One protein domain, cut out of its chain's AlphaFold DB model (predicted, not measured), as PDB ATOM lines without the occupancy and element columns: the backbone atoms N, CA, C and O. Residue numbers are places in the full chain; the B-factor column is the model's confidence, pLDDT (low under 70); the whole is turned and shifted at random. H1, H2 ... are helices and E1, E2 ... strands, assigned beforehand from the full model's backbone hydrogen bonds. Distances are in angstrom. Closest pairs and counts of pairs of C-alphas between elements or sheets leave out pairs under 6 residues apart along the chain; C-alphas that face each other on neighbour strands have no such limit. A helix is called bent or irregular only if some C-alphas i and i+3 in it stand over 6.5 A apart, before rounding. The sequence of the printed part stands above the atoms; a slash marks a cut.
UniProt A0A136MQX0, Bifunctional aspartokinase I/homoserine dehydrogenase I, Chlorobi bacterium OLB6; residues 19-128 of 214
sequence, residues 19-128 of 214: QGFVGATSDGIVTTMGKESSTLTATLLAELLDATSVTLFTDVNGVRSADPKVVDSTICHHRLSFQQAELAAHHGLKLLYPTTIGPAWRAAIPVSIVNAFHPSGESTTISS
ATOM      1  N   GLN A  19      14.617  29.785 -49.066       91.69
ATOM      2  CA  GLN A  19      14.954  30.799 -48.078       91.69
ATOM      3  C   GLN A  19      14.529  32.196 -48.555       91.69
ATOM      4  O   GLN A  19      14.779  32.581 -49.697       91.69
ATOM      5  N   GLY A  20      13.908  32.963 -47.658       93.00
ATOM      6  CA  GLY A  20      13.755  34.413 -47.801       93.00
ATOM      7  C   GLY A  20      15.008  35.165 -47.341       93.00
ATOM      8  O   GLY A  20      15.946  34.551 -46.836       93.00
ATOM      9  N   PHE A  21      15.007  36.497 -47.464       92.06
ATOM     10  CA  PHE A  21      15.992  37.432 -46.885       92.06
ATOM     11  C   PHE A  21      17.414  37.403 -47.480       92.06
ATOM     12  O   PHE A  21      18.107  38.423 -47.485       92.06
ATOM     13  N   VAL A  22      17.854  36.275 -48.027       92.62
ATOM     14  CA  VAL A  22      19.218  36.077 -48.528       92.62
ATOM     15  C   VAL A  22      19.293  36.065 -50.053       92.62
ATOM     16  O   VAL A  22      18.338  35.722 -50.748       92.62
ATOM     17  N   GLY A  23      20.459  36.432 -50.576       90.06
ATOM     18  CA  GLY A  23      20.778  36.428 -52.001       90.06
ATOM     19  C   GLY A  23      22.278  36.263 -52.230       90.06
ATOM     20  O   GLY A  23      23.019  35.926 -51.307       90.06
ATOM     21  N   ALA A  24      22.735  36.520 -53.453       91.44
ATOM     22  CA  ALA A  24      24.154  36.515 -53.790       91.44
ATOM     23  C   ALA A  24      24.502  37.672 -54.735       91.44
ATOM     24  O   ALA A  24      23.673  38.080 -55.550       91.44
ATOM     25  N   THR A  25      25.724  38.196 -54.627       91.44
ATOM     26  CA  THR A  25      26.281  39.132 -55.616       91.44
ATOM     27  C   THR A  25      26.550  38.421 -56.948       91.44
ATOM     28  O   THR A  25      26.486  37.192 -57.033       91.44
ATOM     29  N   SER A  26      26.893  39.177 -57.997       90.12
ATOM     30  CA  SER A  26      27.309  38.612 -59.294       90.12
ATOM     31  C   SER A  26      28.487  37.641 -59.181       90.12
ATOM     32  O   SER A  26      28.571  36.704 -59.969       90.12
ATOM     33  N   ASP A  27      29.346  37.830 -58.176       94.06
ATOM     34  CA  ASP A  27      30.529  37.000 -57.922       94.06
ATOM     35  C   ASP A  27      30.221  35.789 -57.020       94.06
ATOM     36  O   ASP A  27      31.123  35.060 -56.611       94.06
ATOM     37  N   GLY A  28      28.947  35.574 -56.675       90.69
ATOM     38  CA  GLY A  28      28.497  34.452 -55.851       90.69
ATOM     39  C   GLY A  28      28.669  34.652 -54.345       90.69
ATOM     40  O   GLY A  28      28.479  33.705 -53.582       90.69
ATOM     41  N   ILE A  29      28.997  35.864 -53.884       94.75
ATOM     42  CA  ILE A  29      29.130  36.153 -52.451       94.75
ATOM     43  C   ILE A  29      27.735  36.234 -51.834       94.75
ATOM     44  O   ILE A  29      26.927  37.074 -52.236       94.75
ATOM     45  N   VAL A  30      27.462  35.382 -50.843       93.56
ATOM     46  CA  VAL A  30      26.194  35.387 -50.100       93.56
ATOM     47  C   VAL A  30      26.006  36.733 -49.401       93.56
ATOM     48  O   VAL A  30      26.902  37.231 -48.723       93.56
ATOM     49  N   THR A  31      24.819  37.309 -49.555       93.12
ATOM     50  CA  THR A  31      24.440  38.590 -48.961       93.12
ATOM     51  C   THR A  31      23.016  38.538 -48.414       93.12
ATOM     52  O   THR A  31      22.277  37.576 -48.628       93.12
ATOM     53  N   THR A  32      22.625  39.587 -47.699       92.19
ATOM     54  CA  THR A  32      21.278  39.760 -47.156       92.19
ATOM     55  C   THR A  32      20.636  41.015 -47.734       92.19
ATOM     56  O   THR A  32      21.328  41.965 -48.097       92.19
ATOM     57  N   MET A  33      19.308  41.028 -47.831       86.31
ATOM     58  CA  MET A  33      18.543  42.122 -48.447       86.31
ATOM     59  C   MET A  33      17.964  43.107 -47.417       86.31
ATOM     60  O   MET A  33      17.086  43.908 -47.731       86.31
ATOM     61  N   GLY A  34      18.467  43.071 -46.179       81.19
ATOM     62  CA  GLY A  34      18.050  43.973 -45.108       81.19
ATOM     63  C   GLY A  34      16.754  43.557 -44.407       81.19
ATOM     64  O   GLY A  34      16.251  42.445 -44.571       81.19
ATOM     65  N   LYS A  35      16.240  44.447 -43.558       76.81
ATOM     66  CA  LYS A  35      15.119  44.168 -42.649       76.81
ATOM     67  C   LYS A  35      13.825  43.828 -43.407       76.81
ATOM     68  O   LYS A  35      13.516  44.470 -44.402       76.81
ATOM     69  N   GLU A  36      13.082  42.836 -42.907       75.00
ATOM     70  CA  GLU A  36      11.818  42.328 -43.482       75.00
ATOM     71  C   GLU A  36      11.893  41.907 -44.963       75.00
ATOM     72  O   GLU A  36      10.886  41.832 -45.670       75.00
ATOM     73  N   SER A  37      13.089  41.588 -45.461       84.00
ATOM     74  CA  SER A  37      13.285  41.288 -46.880       84.00
ATOM     75  C   SER A  37      12.838  39.886 -47.307       84.00
ATOM     76  O   SER A  37      12.880  39.581 -48.493       84.00
ATOM     77  N   SER A  38      12.315  39.051 -46.403       91.94
ATOM     78  CA  SER A  38      11.608  37.820 -46.798       91.94
ATOM     79  C   SER A  38      10.359  38.126 -47.630       91.94
ATOM     80  O   SER A  38      10.104  37.437 -48.618       91.94
ATOM     81  N   THR A  39       9.634  39.206 -47.307       92.06
ATOM     82  CA  THR A  39       8.531  39.703 -48.145       92.06
ATOM     83  C   THR A  39       9.046  40.137 -49.512       92.06
ATOM     84  O   THR A  39       8.432  39.821 -50.526       92.06
ATOM     85  N   LEU A  40      10.206  40.801 -49.555       92.69
ATOM     86  CA  LEU A  40      10.841  41.192 -50.812       92.69
ATOM     87  C   LEU A  40      11.236  39.967 -51.649       92.69
ATOM     88  O   LEU A  40      11.001  39.960 -52.851       92.69
ATOM     89  N   THR A  41      11.784  38.911 -51.039       94.31
ATOM     90  CA  THR A  41      12.069  37.657 -51.751       94.31
ATOM     91  C   THR A  41      10.801  37.076 -52.371       94.31
ATOM     92  O   THR A  41      10.815  36.713 -53.545       94.31
ATOM     93  N   ALA A  42       9.704  37.010 -51.609       94.75
ATOM     94  CA  ALA A  42       8.440  36.457 -52.087       94.75
ATOM     95  C   ALA A  42       7.882  37.248 -53.280       94.75
ATOM     96  O   ALA A  42       7.518  36.657 -54.295       94.75
ATOM     97  N   THR A  43       7.860  38.579 -53.194       94.75
ATOM     98  CA  THR A  43       7.322  39.427 -54.267       94.75
ATOM     99  C   THR A  43       8.234  39.474 -55.491       94.75
ATOM    100  O   THR A  43       7.729  39.486 -56.611       94.75
ATOM    101  N   LEU A  44       9.561  39.428 -55.317       94.12
ATOM    102  CA  LEU A  44      10.510  39.302 -56.430       94.12
ATOM    103  C   LEU A  44      10.345  37.973 -57.165       94.12
ATOM    104  O   LEU A  44      10.332  37.948 -58.393       94.12
ATOM    105  N   LEU A  45      10.223  36.861 -56.434       94.69
ATOM    106  CA  LEU A  45       9.983  35.559 -57.053       94.69
ATOM    107  C   LEU A  45       8.651  35.550 -57.800       94.69
ATOM    108  O   LEU A  45       8.606  35.052 -58.919       94.69
ATOM    109  N   ALA A  46       7.604  36.142 -57.222       95.62
ATOM    110  CA  ALA A  46       6.303  36.262 -57.865       95.62
ATOM    111  C   ALA A  46       6.366  37.052 -59.181       95.62
ATOM    112  O   ALA A  46       5.877  36.564 -60.195       95.62
ATOM    113  N   GLU A  47       7.023  38.219 -59.190       95.75
ATOM    114  CA  GLU A  47       7.250  39.023 -60.402       95.75
ATOM    115  C   GLU A  47       8.054  38.238 -61.453       95.75
ATOM    116  O   GLU A  47       7.699  38.219 -62.626       95.75
ATOM    117  N   LEU A  48       9.120  37.539 -61.050       94.44
ATOM    118  CA  LEU A  48      10.002  36.816 -61.978       94.44
ATOM    119  C   LEU A  48       9.406  35.513 -62.533       94.44
ATOM    120  O   LEU A  48       9.883  35.020 -63.563       94.44
ATOM    121  N   LEU A  49       8.431  34.934 -61.832       93.69
ATOM    122  CA  LEU A  49       7.747  33.690 -62.189       93.69
ATOM    123  C   LEU A  49       6.347  33.925 -62.776       93.69
ATOM    124  O   LEU A  49       5.658  32.944 -63.040       93.69
ATOM    125  N   ASP A  50       5.938  35.182 -62.979       93.44
ATOM    126  CA  ASP A  50       4.594  35.555 -63.439       93.44
ATOM    127  C   ASP A  50       3.482  34.939 -62.558       93.44
ATOM    128  O   ASP A  50       2.489  34.395 -63.047       93.44
ATOM    129  N   ALA A  51       3.672  34.965 -61.234       95.75
ATOM    130  CA  ALA A  51       2.736  34.357 -60.292       95.75
ATOM    131  C   ALA A  51       1.380  35.080 -60.282       95.75
ATOM    132  O   ALA A  51       1.290  36.292 -60.454       95.75
ATOM    133  N   THR A  52       0.310  34.335 -60.006       97.44
ATOM    134  CA  THR A  52      -1.056  34.880 -59.967       97.44
ATOM    135  C   THR A  52      -1.379  35.620 -58.669       97.44
ATOM    136  O   THR A  52      -2.274  36.464 -58.657       97.44
ATOM    137  N   SER A  53      -0.682  35.313 -57.574       97.56
ATOM    138  CA  SER A  53      -0.841  35.972 -56.277       97.56
ATOM    139  C   SER A  53       0.355  35.716 -55.357       97.56
ATOM    140  O   SER A  53       1.156  34.806 -55.579       97.56
ATOM    141  N   VAL A  54       0.458  36.520 -54.297       97.38
ATOM    142  CA  VAL A  54       1.377  36.309 -53.171       97.38
ATOM    143  C   VAL A  54       0.569  36.245 -51.883       97.38
ATOM    144  O   VAL A  54      -0.273  37.106 -51.644       97.38
ATOM    145  N   THR A  55       0.861  35.277 -51.017       96.50
ATOM    146  CA  THR A  55       0.294  35.222 -49.663       96.50
ATOM    147  C   THR A  55       1.402  35.408 -48.636       96.50
ATOM    148  O   THR A  55       2.350  34.629 -48.579       96.50
ATOM    149  N   LEU A  56       1.271  36.444 -47.816       94.44
ATOM    150  CA  LEU A  56       2.125  36.726 -46.674       94.44
ATOM    151  C   LEU A  56       1.449  36.183 -45.416       94.44
ATOM    152  O   LEU A  56       0.430  36.707 -44.961       94.44
ATOM    153  N   PHE A  57       2.025  35.123 -44.859       94.00
ATOM    154  CA  PHE A  57       1.590  34.559 -43.588       94.00
ATOM    155  C   PHE A  57       2.242  35.319 -42.429       94.00
ATOM    156  O   PHE A  57       3.466  35.395 -42.338       94.00
ATOM    157  N   THR A  58       1.417  35.897 -41.560       91.38
ATOM    158  CA  THR A  58       1.819  36.746 -40.424       91.38
ATOM    159  C   THR A  58       1.121  36.290 -39.142       91.38
ATOM    160  O   THR A  58       0.366  35.322 -39.160       91.38
ATOM    161  N   ASP A  59       1.352  36.963 -38.018       90.75
ATOM    162  CA  ASP A  59       0.674  36.707 -36.741       90.75
ATOM    163  C   ASP A  59      -0.579  37.582 -36.522       90.75
ATOM    164  O   ASP A  59      -1.201  37.518 -35.459       90.75
ATOM    165  N   VAL A  60      -0.986  38.375 -37.522       88.50
ATOM    166  CA  VAL A  60      -2.137  39.286 -37.444       88.50
ATOM    167  C   VAL A  60      -3.244  38.929 -38.438       88.50
ATOM    168  O   VAL A  60      -3.005  38.388 -39.517       88.50
ATOM    169  N   ASN A  61      -4.483  39.268 -38.078       90.31
ATOM    170  CA  ASN A  61      -5.678  39.056 -38.902       90.31
ATOM    171  C   ASN A  61      -5.867  40.207 -39.904       90.31
ATOM    172  O   ASN A  61      -6.735  41.064 -39.725       90.31
ATOM    173  N   GLY A  62      -5.013  40.244 -40.928       91.81
ATOM    174  CA  GLY A  62      -5.034  41.284 -41.958       91.81
ATOM    175  C   GLY A  62      -4.683  42.686 -41.436       91.81
ATOM    176  O   GLY A  62      -4.139  42.865 -40.345       91.81
ATOM    177  N   VAL A  63      -4.985  43.700 -42.247       93.44
ATOM    178  CA  VAL A  63      -4.838  45.119 -41.906       93.44
ATOM    179  C   VAL A  63      -6.101  45.597 -41.195       93.44
ATOM    180  O   VAL A  63      -7.207  45.526 -41.735       93.44
ATOM    181  N   ARG A  64      -5.932  46.133 -39.988       93.38
ATOM    182  CA  ARG A  64      -7.015  46.667 -39.155       93.38
ATOM    183  C   ARG A  64      -7.086  48.192 -39.255       93.38
ATOM    184  O   ARG A  64      -6.084  48.846 -39.530       93.38
ATOM    185  N   SER A  65      -8.258  48.764 -38.984       93.69
ATOM    186  CA  SER A  65      -8.459  50.222 -38.949       93.69
ATOM    187  C   SER A  65      -7.707  50.938 -37.819       93.69
ATOM    188  O   SER A  65      -7.541  52.151 -37.884       93.69
ATOM    189  N   ALA A  66      -7.235  50.207 -36.810       93.50
ATOM    190  CA  ALA A  66      -6.265  50.632 -35.800       93.50
ATOM    191  C   ALA A  66      -5.581  49.382 -35.208       93.50
ATOM    192  O   ALA A  66      -6.001  48.261 -35.502       93.50
ATOM    193  N   ASP A  67      -4.550  49.545 -34.374       91.06
ATOM    194  CA  ASP A  67      -3.950  48.413 -33.652       91.06
ATOM    195  C   ASP A  67      -4.986  47.796 -32.682       91.06
ATOM    196  O   ASP A  67      -5.439  48.495 -31.769       91.06
ATOM    197  N   PRO A  68      -5.363  46.507 -32.832       90.31
ATOM    198  CA  PRO A  68      -6.344  45.854 -31.963       90.31
ATOM    199  C   PRO A  68      -5.881  45.709 -30.507       90.31
ATOM    200  O   PRO A  68      -6.695  45.402 -29.647       90.31
ATOM    201  N   LYS A  69      -4.593  45.923 -30.205       89.00
ATOM    202  CA  LYS A  69      -4.084  45.990 -28.824       89.00
ATOM    203  C   LYS A  69      -4.375  47.332 -28.149       89.00
ATOM    204  O   LYS A  69      -4.191  47.448 -26.942       89.00
ATOM    205  N   VAL A  70      -4.756  48.344 -28.932       89.12
ATOM    206  CA  VAL A  70      -5.028  49.707 -28.461       89.12
ATOM    207  C   VAL A  70      -6.504  50.076 -28.610       89.12
ATOM    208  O   VAL A  70      -7.039  50.789 -27.767       89.12
ATOM    209  N   VAL A  71      -7.161  49.602 -29.672       90.44
ATOM    210  CA  VAL A  71      -8.572  49.877 -29.966       90.44
ATOM    211  C   VAL A  71      -9.333  48.560 -30.117       90.44
ATOM    212  O   VAL A  71      -9.085  47.800 -31.052       90.44
ATOM    213  N   ASP A  72     -10.307  48.313 -29.242       87.44
ATOM    214  CA  ASP A  72     -11.066  47.053 -29.240       87.44
ATOM    215  C   ASP A  72     -11.986  46.917 -30.469       87.44
ATOM    216  O   ASP A  72     -12.084  45.855 -31.084       87.44
ATOM    217  N   SER A  73     -12.638  48.006 -30.884       88.00
ATOM    218  CA  SER A  73     -13.650  48.039 -31.955       88.00
ATOM    219  C   SER A  73     -13.062  48.149 -33.369       88.00
ATOM    220  O   SER A  73     -13.621  48.809 -34.249       88.00
ATOM    221  N   THR A  74     -11.915  47.519 -33.626       91.69
ATOM    222  CA  THR A  74     -11.259  47.607 -34.940       91.69
ATOM    223  C   THR A  74     -12.045  46.902 -36.044       91.69
ATOM    224  O   THR A  74     -12.758  45.929 -35.814       91.69
ATOM    225  N   ILE A  75     -11.884  47.385 -37.276       91.88
ATOM    226  CA  ILE A  75     -12.489  46.816 -38.485       91.88
ATOM    227  C   ILE A  75     -11.372  46.225 -39.343       91.88
ATOM    228  O   ILE A  75     -10.326  46.861 -39.491       91.88
ATOM    229  N   CYS A  76     -11.577  45.031 -39.904       93.06
ATOM    230  CA  CYS A  76     -10.675  44.481 -40.911       93.06
ATOM    231  C   CYS A  76     -10.922  45.136 -42.271       93.06
ATOM    232  O   CYS A  76     -12.044  45.144 -42.781       93.06
ATOM    233  N   HIS A  77      -9.859  45.635 -42.893       94.44
ATOM    234  CA  HIS A  77      -9.901  46.072 -44.281       94.44
ATOM    235  C   HIS A  77      -9.654  44.867 -45.186       94.44
ATOM    236  O   HIS A  77      -8.514  44.556 -45.511       94.44
ATOM    237  N   HIS A  78     -10.716  44.170 -45.600       95.56
ATOM    238  CA  HIS A  78     -10.585  42.956 -46.425       95.56
ATOM    239  C   HIS A  78      -9.919  43.191 -47.785       95.56
ATOM    240  O   HIS A  78      -9.315  42.281 -48.353       95.56
ATOM    241  N   ARG A  79     -10.021  44.411 -48.317       95.81
ATOM    242  CA  ARG A  79      -9.378  44.825 -49.562       95.81
ATOM    243  C   ARG A  79      -8.713  46.179 -49.374       95.81
ATOM    244  O   ARG A  79      -9.287  47.046 -48.721       95.81
ATOM    245  N   LEU A  80      -7.553  46.373 -49.993       94.25
ATOM    246  CA  LEU A  80      -6.813  47.636 -50.004       94.25
ATOM    247  C   LEU A  80      -6.176  47.882 -51.368       94.25
ATOM    248  O   LEU A  80      -5.736  46.948 -52.032       94.25
ATOM    249  N   SER A  81      -6.089  49.146 -51.771       94.12
ATOM    250  CA  SER A  81      -5.213  49.538 -52.879       94.12
ATOM    251  C   SER A  81      -3.737  49.493 -52.472       94.12
ATOM    252  O   SER A  81      -3.404  49.686 -51.297       94.12
ATOM    253  N   PHE A  82      -2.835  49.299 -53.440       93.38
ATOM    254  CA  PHE A  82      -1.393  49.438 -53.196       93.38
ATOM    255  C   PHE A  82      -1.027  50.829 -52.669       93.38
ATOM    256  O   PHE A  82      -0.216  50.932 -51.755       93.38
ATOM    257  N   GLN A  83      -1.678  51.879 -53.175       90.94
ATOM    258  CA  GLN A  83      -1.472  53.259 -52.738       90.94
ATOM    259  C   GLN A  83      -1.825  53.439 -51.258       90.94
ATOM    260  O   GLN A  83      -1.057  54.033 -50.507       90.94
ATOM    261  N   GLN A  84      -2.962  52.890 -50.815       90.81
ATOM    262  CA  GLN A  84      -3.371  52.988 -49.412       90.81
ATOM    263  C   GLN A  84      -2.451  52.182 -48.491       90.81
ATOM    264  O   GLN A  84      -2.090  52.637 -47.405       90.81
ATOM    265  N   ALA A  85      -2.051  50.987 -48.933       91.38
ATOM    266  CA  ALA A  85      -1.085  50.151 -48.236       91.38
ATOM    267  C   ALA A  85       0.280  50.845 -48.086       91.38
ATOM    268  O   ALA A  85       0.845  50.851 -46.992       91.38
ATOM    269  N   GLU A  86       0.792  51.451 -49.160       89.44
ATOM    270  CA  GLU A  86       2.046  52.207 -49.163       89.44
ATOM    271  C   GLU A  86       1.974  53.424 -48.239       89.44
ATOM    272  O   GLU A  86       2.878  53.616 -47.425       89.44
ATOM    273  N   LEU A  87       0.891  54.204 -48.314       90.31
ATOM    274  CA  LEU A  87       0.674  55.355 -47.443       90.31
ATOM    275  C   LEU A  87       0.729  54.937 -45.968       90.31
ATOM    276  O   LEU A  87       1.527  55.461 -45.190       90.31
ATOM    277  N   ALA A  88      -0.059  53.931 -45.580       91.12
ATOM    278  CA  ALA A  88      -0.078  53.441 -44.205       91.12
ATOM    279  C   ALA A  88       1.298  52.909 -43.760       91.12
ATOM    280  O   ALA A  88       1.768  53.205 -42.656       91.12
ATOM    281  N   ALA A  89       1.981  52.162 -44.629       89.19
ATOM    282  CA  ALA A  89       3.320  51.644 -44.379       89.19
ATOM    283  C   ALA A  89       4.344  52.765 -44.136       89.19
ATOM    284  O   ALA A  89       5.095  52.719 -43.157       89.19
ATOM    285  N   HIS A  90       4.325  53.815 -44.965       87.62
ATOM    286  CA  HIS A  90       5.195  54.985 -44.826       87.62
ATOM    287  C   HIS A  90       5.007  55.686 -43.468       87.62
ATOM    288  O   HIS A  90       5.968  56.162 -42.856       87.62
ATOM    289  N   HIS A  91       3.778  55.694 -42.942       88.75
ATOM    290  CA  HIS A  91       3.463  56.347 -41.672       88.75
ATOM    291  C   HIS A  91       3.648  55.481 -40.422       88.75
ATOM    292  O   HIS A  91       3.664  56.033 -39.315       88.75
ATOM    293  N   GLY A  92       3.917  54.180 -40.572       87.06
ATOM    294  CA  GLY A  92       4.327  53.308 -39.467       87.06
ATOM    295  C   GLY A  92       3.488  52.049 -39.274       87.06
ATOM    296  O   GLY A  92       3.665  51.384 -38.252       87.06
ATOM    297  N   LEU A  93       2.611  51.692 -40.218       87.88
ATOM    298  CA  LEU A  93       1.960  50.385 -40.219       87.88
ATOM    299  C   LEU A  93       3.013  49.296 -40.483       87.88
ATOM    300  O   LEU A  93       3.360  49.012 -41.626       87.88
ATOM    301  N   LYS A  94       3.517  48.665 -39.417       76.38
ATOM    302  CA  LYS A  94       4.642  47.702 -39.450       76.38
ATOM    303  C   LYS A  94       4.361  46.373 -40.170       76.38
ATOM    304  O   LYS A  94       5.200  45.482 -40.128       76.38
ATOM    305  N   LEU A  95       3.204  46.237 -40.810       74.69
ATOM    306  CA  LEU A  95       2.789  45.032 -41.523       74.69
ATOM    307  C   LEU A  95       3.284  45.006 -42.975       74.69
ATOM    308  O   LEU A  95       3.421  43.943 -43.573       74.69
ATOM    309  N   LEU A  96       3.548  46.182 -43.542       74.69
ATOM    310  CA  LEU A  96       3.919  46.358 -44.937       74.69
ATOM    311  C   LEU A  96       5.119  47.295 -44.994       74.69
ATOM    312  O   LEU A  96       5.135  48.327 -44.330       74.69
ATOM    313  N   TYR A  97       6.124  46.941 -45.785       80.56
ATOM    314  CA  TYR A  97       7.232  47.834 -46.103       80.56
ATOM    315  C   TYR A  97       7.105  48.197 -47.585       80.56
ATOM    316  O   TYR A  97       7.033  47.285 -48.414       80.56
ATOM    317  N   PRO A  98       7.069  49.490 -47.963       74.25
ATOM    318  CA  PRO A  98       6.816  49.882 -49.354       74.25
ATOM    319  C   PRO A  98       7.798  49.232 -50.334       74.25
ATOM    320  O   PRO A  98       7.421  48.711 -51.383       74.25
ATOM    321  N   THR A  99       9.066  49.152 -49.926       80.06
ATOM    322  CA  THR A  99      10.144  48.539 -50.704       80.06
ATOM    323  C   THR A  99       9.937  47.046 -50.950       80.06
ATOM    324  O   THR A  99      10.405  46.538 -51.964       80.06
ATOM    325  N   THR A 100       9.226  46.337 -50.067       84.81
ATOM    326  CA  THR A 100       9.052  44.883 -50.159       84.81
ATOM    327  C   THR A 100       7.845  44.479 -51.000       84.81
ATOM    328  O   THR A 100       7.828  43.367 -51.512       84.81
ATOM    329  N   ILE A 101       6.839  45.347 -51.163       88.94
ATOM    330  CA  ILE A 101       5.655  45.077 -52.006       88.94
ATOM    331  C   ILE A 101       5.788  45.618 -53.433       88.94
ATOM    332  O   ILE A 101       5.040  45.205 -54.316       88.94
ATOM    333  N   GLY A 102       6.768  46.495 -53.676       91.19
ATOM    334  CA  GLY A 102       7.019  47.115 -54.977       91.19
ATOM    335  C   GLY A 102       7.048  46.149 -56.173       91.19
ATOM    336  O   GLY A 102       6.419  46.467 -57.181       91.19
ATOM    337  N   PRO A 103       7.711  44.974 -56.101       94.25
ATOM    338  CA  PRO A 103       7.683  43.993 -57.192       94.25
ATOM    339  C   PRO A 103       6.278  43.493 -57.545       94.25
ATOM    340  O   PRO A 103       5.896  43.491 -58.711       94.25
ATOM    341  N   ALA A 104       5.477  43.149 -56.534       95.06
ATOM    342  CA  ALA A 104       4.105  42.700 -56.744       95.06
ATOM    343  C   ALA A 104       3.233  43.823 -57.325       95.06
ATOM    344  O   ALA A 104       2.444  43.577 -58.232       95.06
ATOM    345  N   TRP A 105       3.428  45.068 -56.880       94.69
ATOM    346  CA  TRP A 105       2.712  46.214 -57.435       94.69
ATOM    347  C   TRP A 105       3.046  46.449 -58.915       94.69
ATOM    348  O   TRP A 105       2.130  46.538 -59.733       94.69
ATOM    349  N   ARG A 106       4.330  46.483 -59.300       94.56
ATOM    350  CA  ARG A 106       4.734  46.664 -60.710       94.56
ATOM    351  C   ARG A 106       4.154  45.595 -61.632       94.56
ATOM    352  O   ARG A 106       3.772  45.909 -62.754       94.56
ATOM    353  N   ALA A 107       4.080  44.358 -61.146       96.06
ATOM    354  CA  ALA A 107       3.511  43.228 -61.872       96.06
ATOM    355  C   ALA A 107       1.980  43.101 -61.722       96.06
ATOM    356  O   ALA A 107       1.396  42.170 -62.269       96.06
ATOM    357  N   ALA A 108       1.326  44.012 -60.989       96.06
ATOM    358  CA  ALA A 108      -0.097  43.958 -60.642       96.06
ATOM    359  C   ALA A 108      -0.541  42.623 -59.997       96.06
ATOM    360  O   ALA A 108      -1.685  42.197 -60.153       96.06
ATOM    361  N   ILE A 109       0.357  41.980 -59.248       97.88
ATOM    362  CA  ILE A 109       0.115  40.713 -58.552       97.88
ATOM    363  C   ILE A 109      -0.517  41.010 -57.185       97.88
ATOM    364  O   ILE A 109       0.116  41.680 -56.368       97.88
ATOM    365  N   PRO A 110      -1.732  40.518 -56.887       97.38
ATOM    366  CA  PRO A 110      -2.372  40.748 -55.599       97.38
ATOM    367  C   PRO A 110      -1.593  40.099 -54.446       97.38
ATOM    368  O   PRO A 110      -1.113  38.967 -54.559       97.38
ATOM    369  N   VAL A 111      -1.508  40.805 -53.316       96.81
ATOM    370  CA  VAL A 111      -0.814  40.361 -52.099       96.81
ATOM    371  C   VAL A 111      -1.819  40.188 -50.963       96.81
ATOM    372  O   VAL A 111      -2.410  41.160 -50.502       96.81
ATOM    373  N   SER A 112      -1.997  38.964 -50.480       96.50
ATOM    374  CA  SER A 112      -2.872  38.648 -49.350       96.50
ATOM    375  C   SER A 112      -2.085  38.576 -48.047       96.50
ATOM    376  O   SER A 112      -1.057  37.909 -47.986       96.50
ATOM    377  N   ILE A 113      -2.585  39.208 -46.988       95.31
ATOM    378  CA  ILE A 113      -2.057  39.088 -45.628       95.31
ATOM    379  C   ILE A 113      -2.984  38.187 -44.829       95.31
ATOM    380  O   ILE A 113      -4.162  38.507 -44.643       95.31
ATOM    381  N   VAL A 114      -2.445  37.062 -44.370       95.69
ATOM    382  CA  VAL A 114      -3.195  35.994 -43.705       95.69
ATOM    383  C   VAL A 114      -2.538  35.675 -42.369       95.69
ATOM    384  O   VAL A 114      -1.311  35.640 -42.269       95.69
ATOM    385  N   ASN A 115      -3.343  35.409 -41.344       95.44
ATOM    386  CA  ASN A 115      -2.825  34.920 -40.074       95.44
ATOM    387  C   ASN A 115      -2.424  33.442 -40.204       95.44
ATOM    388  O   ASN A 115      -3.269  32.590 -40.478       95.44
ATOM    389  N   ALA A 116      -1.154  33.122 -39.968       95.44
ATOM    390  CA  ALA A 116      -0.623  31.760 -40.017       95.44
ATOM    391  C   ALA A 116      -1.298  30.820 -39.004       95.44
ATOM    392  O   ALA A 116      -1.441  29.627 -39.265       95.44
ATOM    393  N   PHE A 117      -1.734  31.357 -37.861       95.50
ATOM    394  CA  PHE A 117      -2.397  30.606 -36.793       95.50
ATOM    395  C   PHE A 117      -3.917  30.505 -36.994       95.50
ATOM    396  O   PHE A 117      -4.561  29.640 -36.402       95.50
ATOM    397  N   HIS A 118      -4.488  31.356 -37.854       94.19
ATOM    398  CA  HIS A 118      -5.915  31.385 -38.179       94.19
ATOM    399  C   HIS A 118      -6.140  31.585 -39.689       94.19
ATOM    400  O   HIS A 118      -6.687  32.608 -40.103       94.19
ATOM    401  N   PRO A 119      -5.752  30.612 -40.535       91.69
ATOM    402  CA  PRO A 119      -5.746  30.783 -41.991       91.69
ATOM    403  C   PRO A 119      -7.144  30.933 -42.610       91.69
ATOM    404  O   PRO A 119      -7.275  31.484 -43.696       91.69
ATOM    405  N   SER A 120      -8.192  30.469 -41.923       93.31
ATOM    406  CA  SER A 120      -9.596  30.659 -42.314       93.31
ATOM    407  C   SER A 120     -10.233  31.922 -41.719       93.31
ATOM    408  O   SER A 120     -11.447  32.095 -41.816       93.31
ATOM    409  N   GLY A 121      -9.451  32.744 -41.017       92.62
ATOM    410  CA  GLY A 121      -9.907  33.967 -40.368       92.62
ATOM    411  C   GLY A 121      -9.980  35.162 -41.317       92.62
ATOM    412  O   GLY A 121      -9.922  35.038 -42.541       92.62
ATOM    413  N   GLU A 122     -10.097  36.351 -40.730       94.31
ATOM    414  CA  GLU A 122     -10.050  37.592 -41.495       94.31
ATOM    415  C   GLU A 122      -8.671  37.785 -42.143       94.31
ATOM    416  O   GLU A 122      -7.626  37.552 -41.533       94.31
ATOM    417  N   SER A 123      -8.681  38.249 -43.388       95.44
ATOM    418  CA  SER A 123      -7.488  38.553 -44.175       95.44
ATOM    419  C   SER A 123      -7.693  39.837 -44.969       95.44
ATOM    420  O   SER A 123      -8.821  40.328 -45.096       95.44
ATOM    421  N   THR A 124      -6.593  40.368 -45.501       96.12
ATOM    422  CA  THR A 124      -6.581  41.557 -46.359       96.12
ATOM    423  C   THR A 124      -5.901  41.238 -47.675       96.12
ATOM    424  O   THR A 124      -4.749  40.817 -47.666       96.12
ATOM    425  N   THR A 125      -6.558  41.503 -48.802       96.75
ATOM    426  CA  THR A 125      -5.930  41.464 -50.130       96.75
ATOM    427  C   THR A 125      -5.603  42.874 -50.607       96.75
ATOM    428  O   THR A 125      -6.478  43.737 -50.685       96.75
ATOM    429  N   ILE A 126      -4.338  43.101 -50.952       95.88
ATOM    430  CA  ILE A 126      -3.833  44.338 -51.540       95.88
ATOM    431  C   ILE A 126      -3.725  44.147 -53.050       95.88
ATOM    432  O   ILE A 126      -3.066  43.213 -53.506       95.88
ATOM    433  N   SER A 127      -4.360  45.019 -53.825       95.88
ATOM    434  CA  SER A 127      -4.376  44.933 -55.287       95.88
ATOM    435  C   SER A 127      -4.579  46.303 -55.934       95.88
ATOM    436  O   SER A 127      -5.009  47.256 -55.287       95.88
ATOM    437  N   SER A 128      -4.294  46.426 -57.232       93.62
ATOM    438  CA  SER A 128      -4.460  47.693 -57.966       93.62
ATOM    439  C   SER A 128      -5.918  48.164 -58.058       93.62
ATOM    440  O   SER A 128      -6.163  49.355 -58.205       93.62
TER     441      SER A 128
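This is residues 19 to 128 of the 214 residues of the protein "Bifunctional aspartokinase I/homoserine dehydrogenase I" of Chlorobi bacterium OLB6 (UniProt A0A136MQX0). Three helices, H1, H3 and H2, lie side by side in a row with H3 in the middle, next to a small twisted sheet of four strands, E3, E5, E6 and E4, which H1 and H3 only graze and from which H2 stands up. Beyond H1 the small hairpin E1 and E2 lies at one end of the long axis, and the unnamed stretch of residues 59 to 78 reaches the other end. The printed part has 110 residues, with named elements in the order E1 E2 H1 E3 E4 H2 H3 E5 E6. The larger sheet is mixed, in the order E3 E5 E6 E4; the smaller, E1 and E2, is antiparallel. The class is mixed, helices and strands, with under half of the residues in named elements; the whole is compact, with a radius of gyration of the C-alphas of 14.6 A, yet elongated, spanning 52 by 27 by 25 A.

Find C-alpha 22 at (19.218, 36.077, -48.528), where E1 begins, residues 22 to 24; E2 follows at residues 30 to 32. H1, residues 37 to 48, runs 16.1 A from C-alpha 37 at (13.285, 41.288, -46.880). Next come E3, residues 54 to 58, 12.8 A, and E4, residues 79 to 81. H2, residues 82 to 91, covers 14.3 A, and H3, residues 98 to 106, 12.0 A. H3 is irregular: C-alphas 100 and 103 are 7.2 A apart. E5, residues 111 to 115, is 13.4 A long, and E6, residues 124 to 127, ends at C-alpha 127 at (-4.376, 44.933, -55.287).

Look first at E3 and E5, parallel at 27 degrees, with N 56 and O 112 2.8 A apart. E5 and E6 form a hairpin, antiparallel at 172 degrees, with N 126 and O 111 at 2.8 A. E6 and E4 are parallel at 34 degrees, with N 80 and O 125 at 2.9 A. H1 only grazes this sheet with residues 38 to 47, and H3 with 101 to 105. H2 stands up from it at 87 degrees. H1 and H3 touch, closest at the C-alphas of Leu 40 and Thr 100, 4.2 A, the same way at a shallow tilt of 12 degrees. H2 and H3, a helical hairpin, touch with the C-alphas of Glu 86 and Pro 98 closest, 5.3 A, opposite ways at a shallow tilt of 8 degrees. H1 and H2 are apart. In the hairpin E1 and E2, antiparallel at 137 degrees, N 23 and O 31 are 2.9 A apart. Every O i to N i+4 pair is within hydrogen-bond range in H1 and H2, and 3 of 5 in H3.

The two C-alphas farthest apart are those of Asp 27 and Ser 73, 52.4 A. The printed part has no cut. The link from E3 to E4, 20 residues, is long. Mean pLDDT of the printed part is 91.6, and no printed residue is under 70.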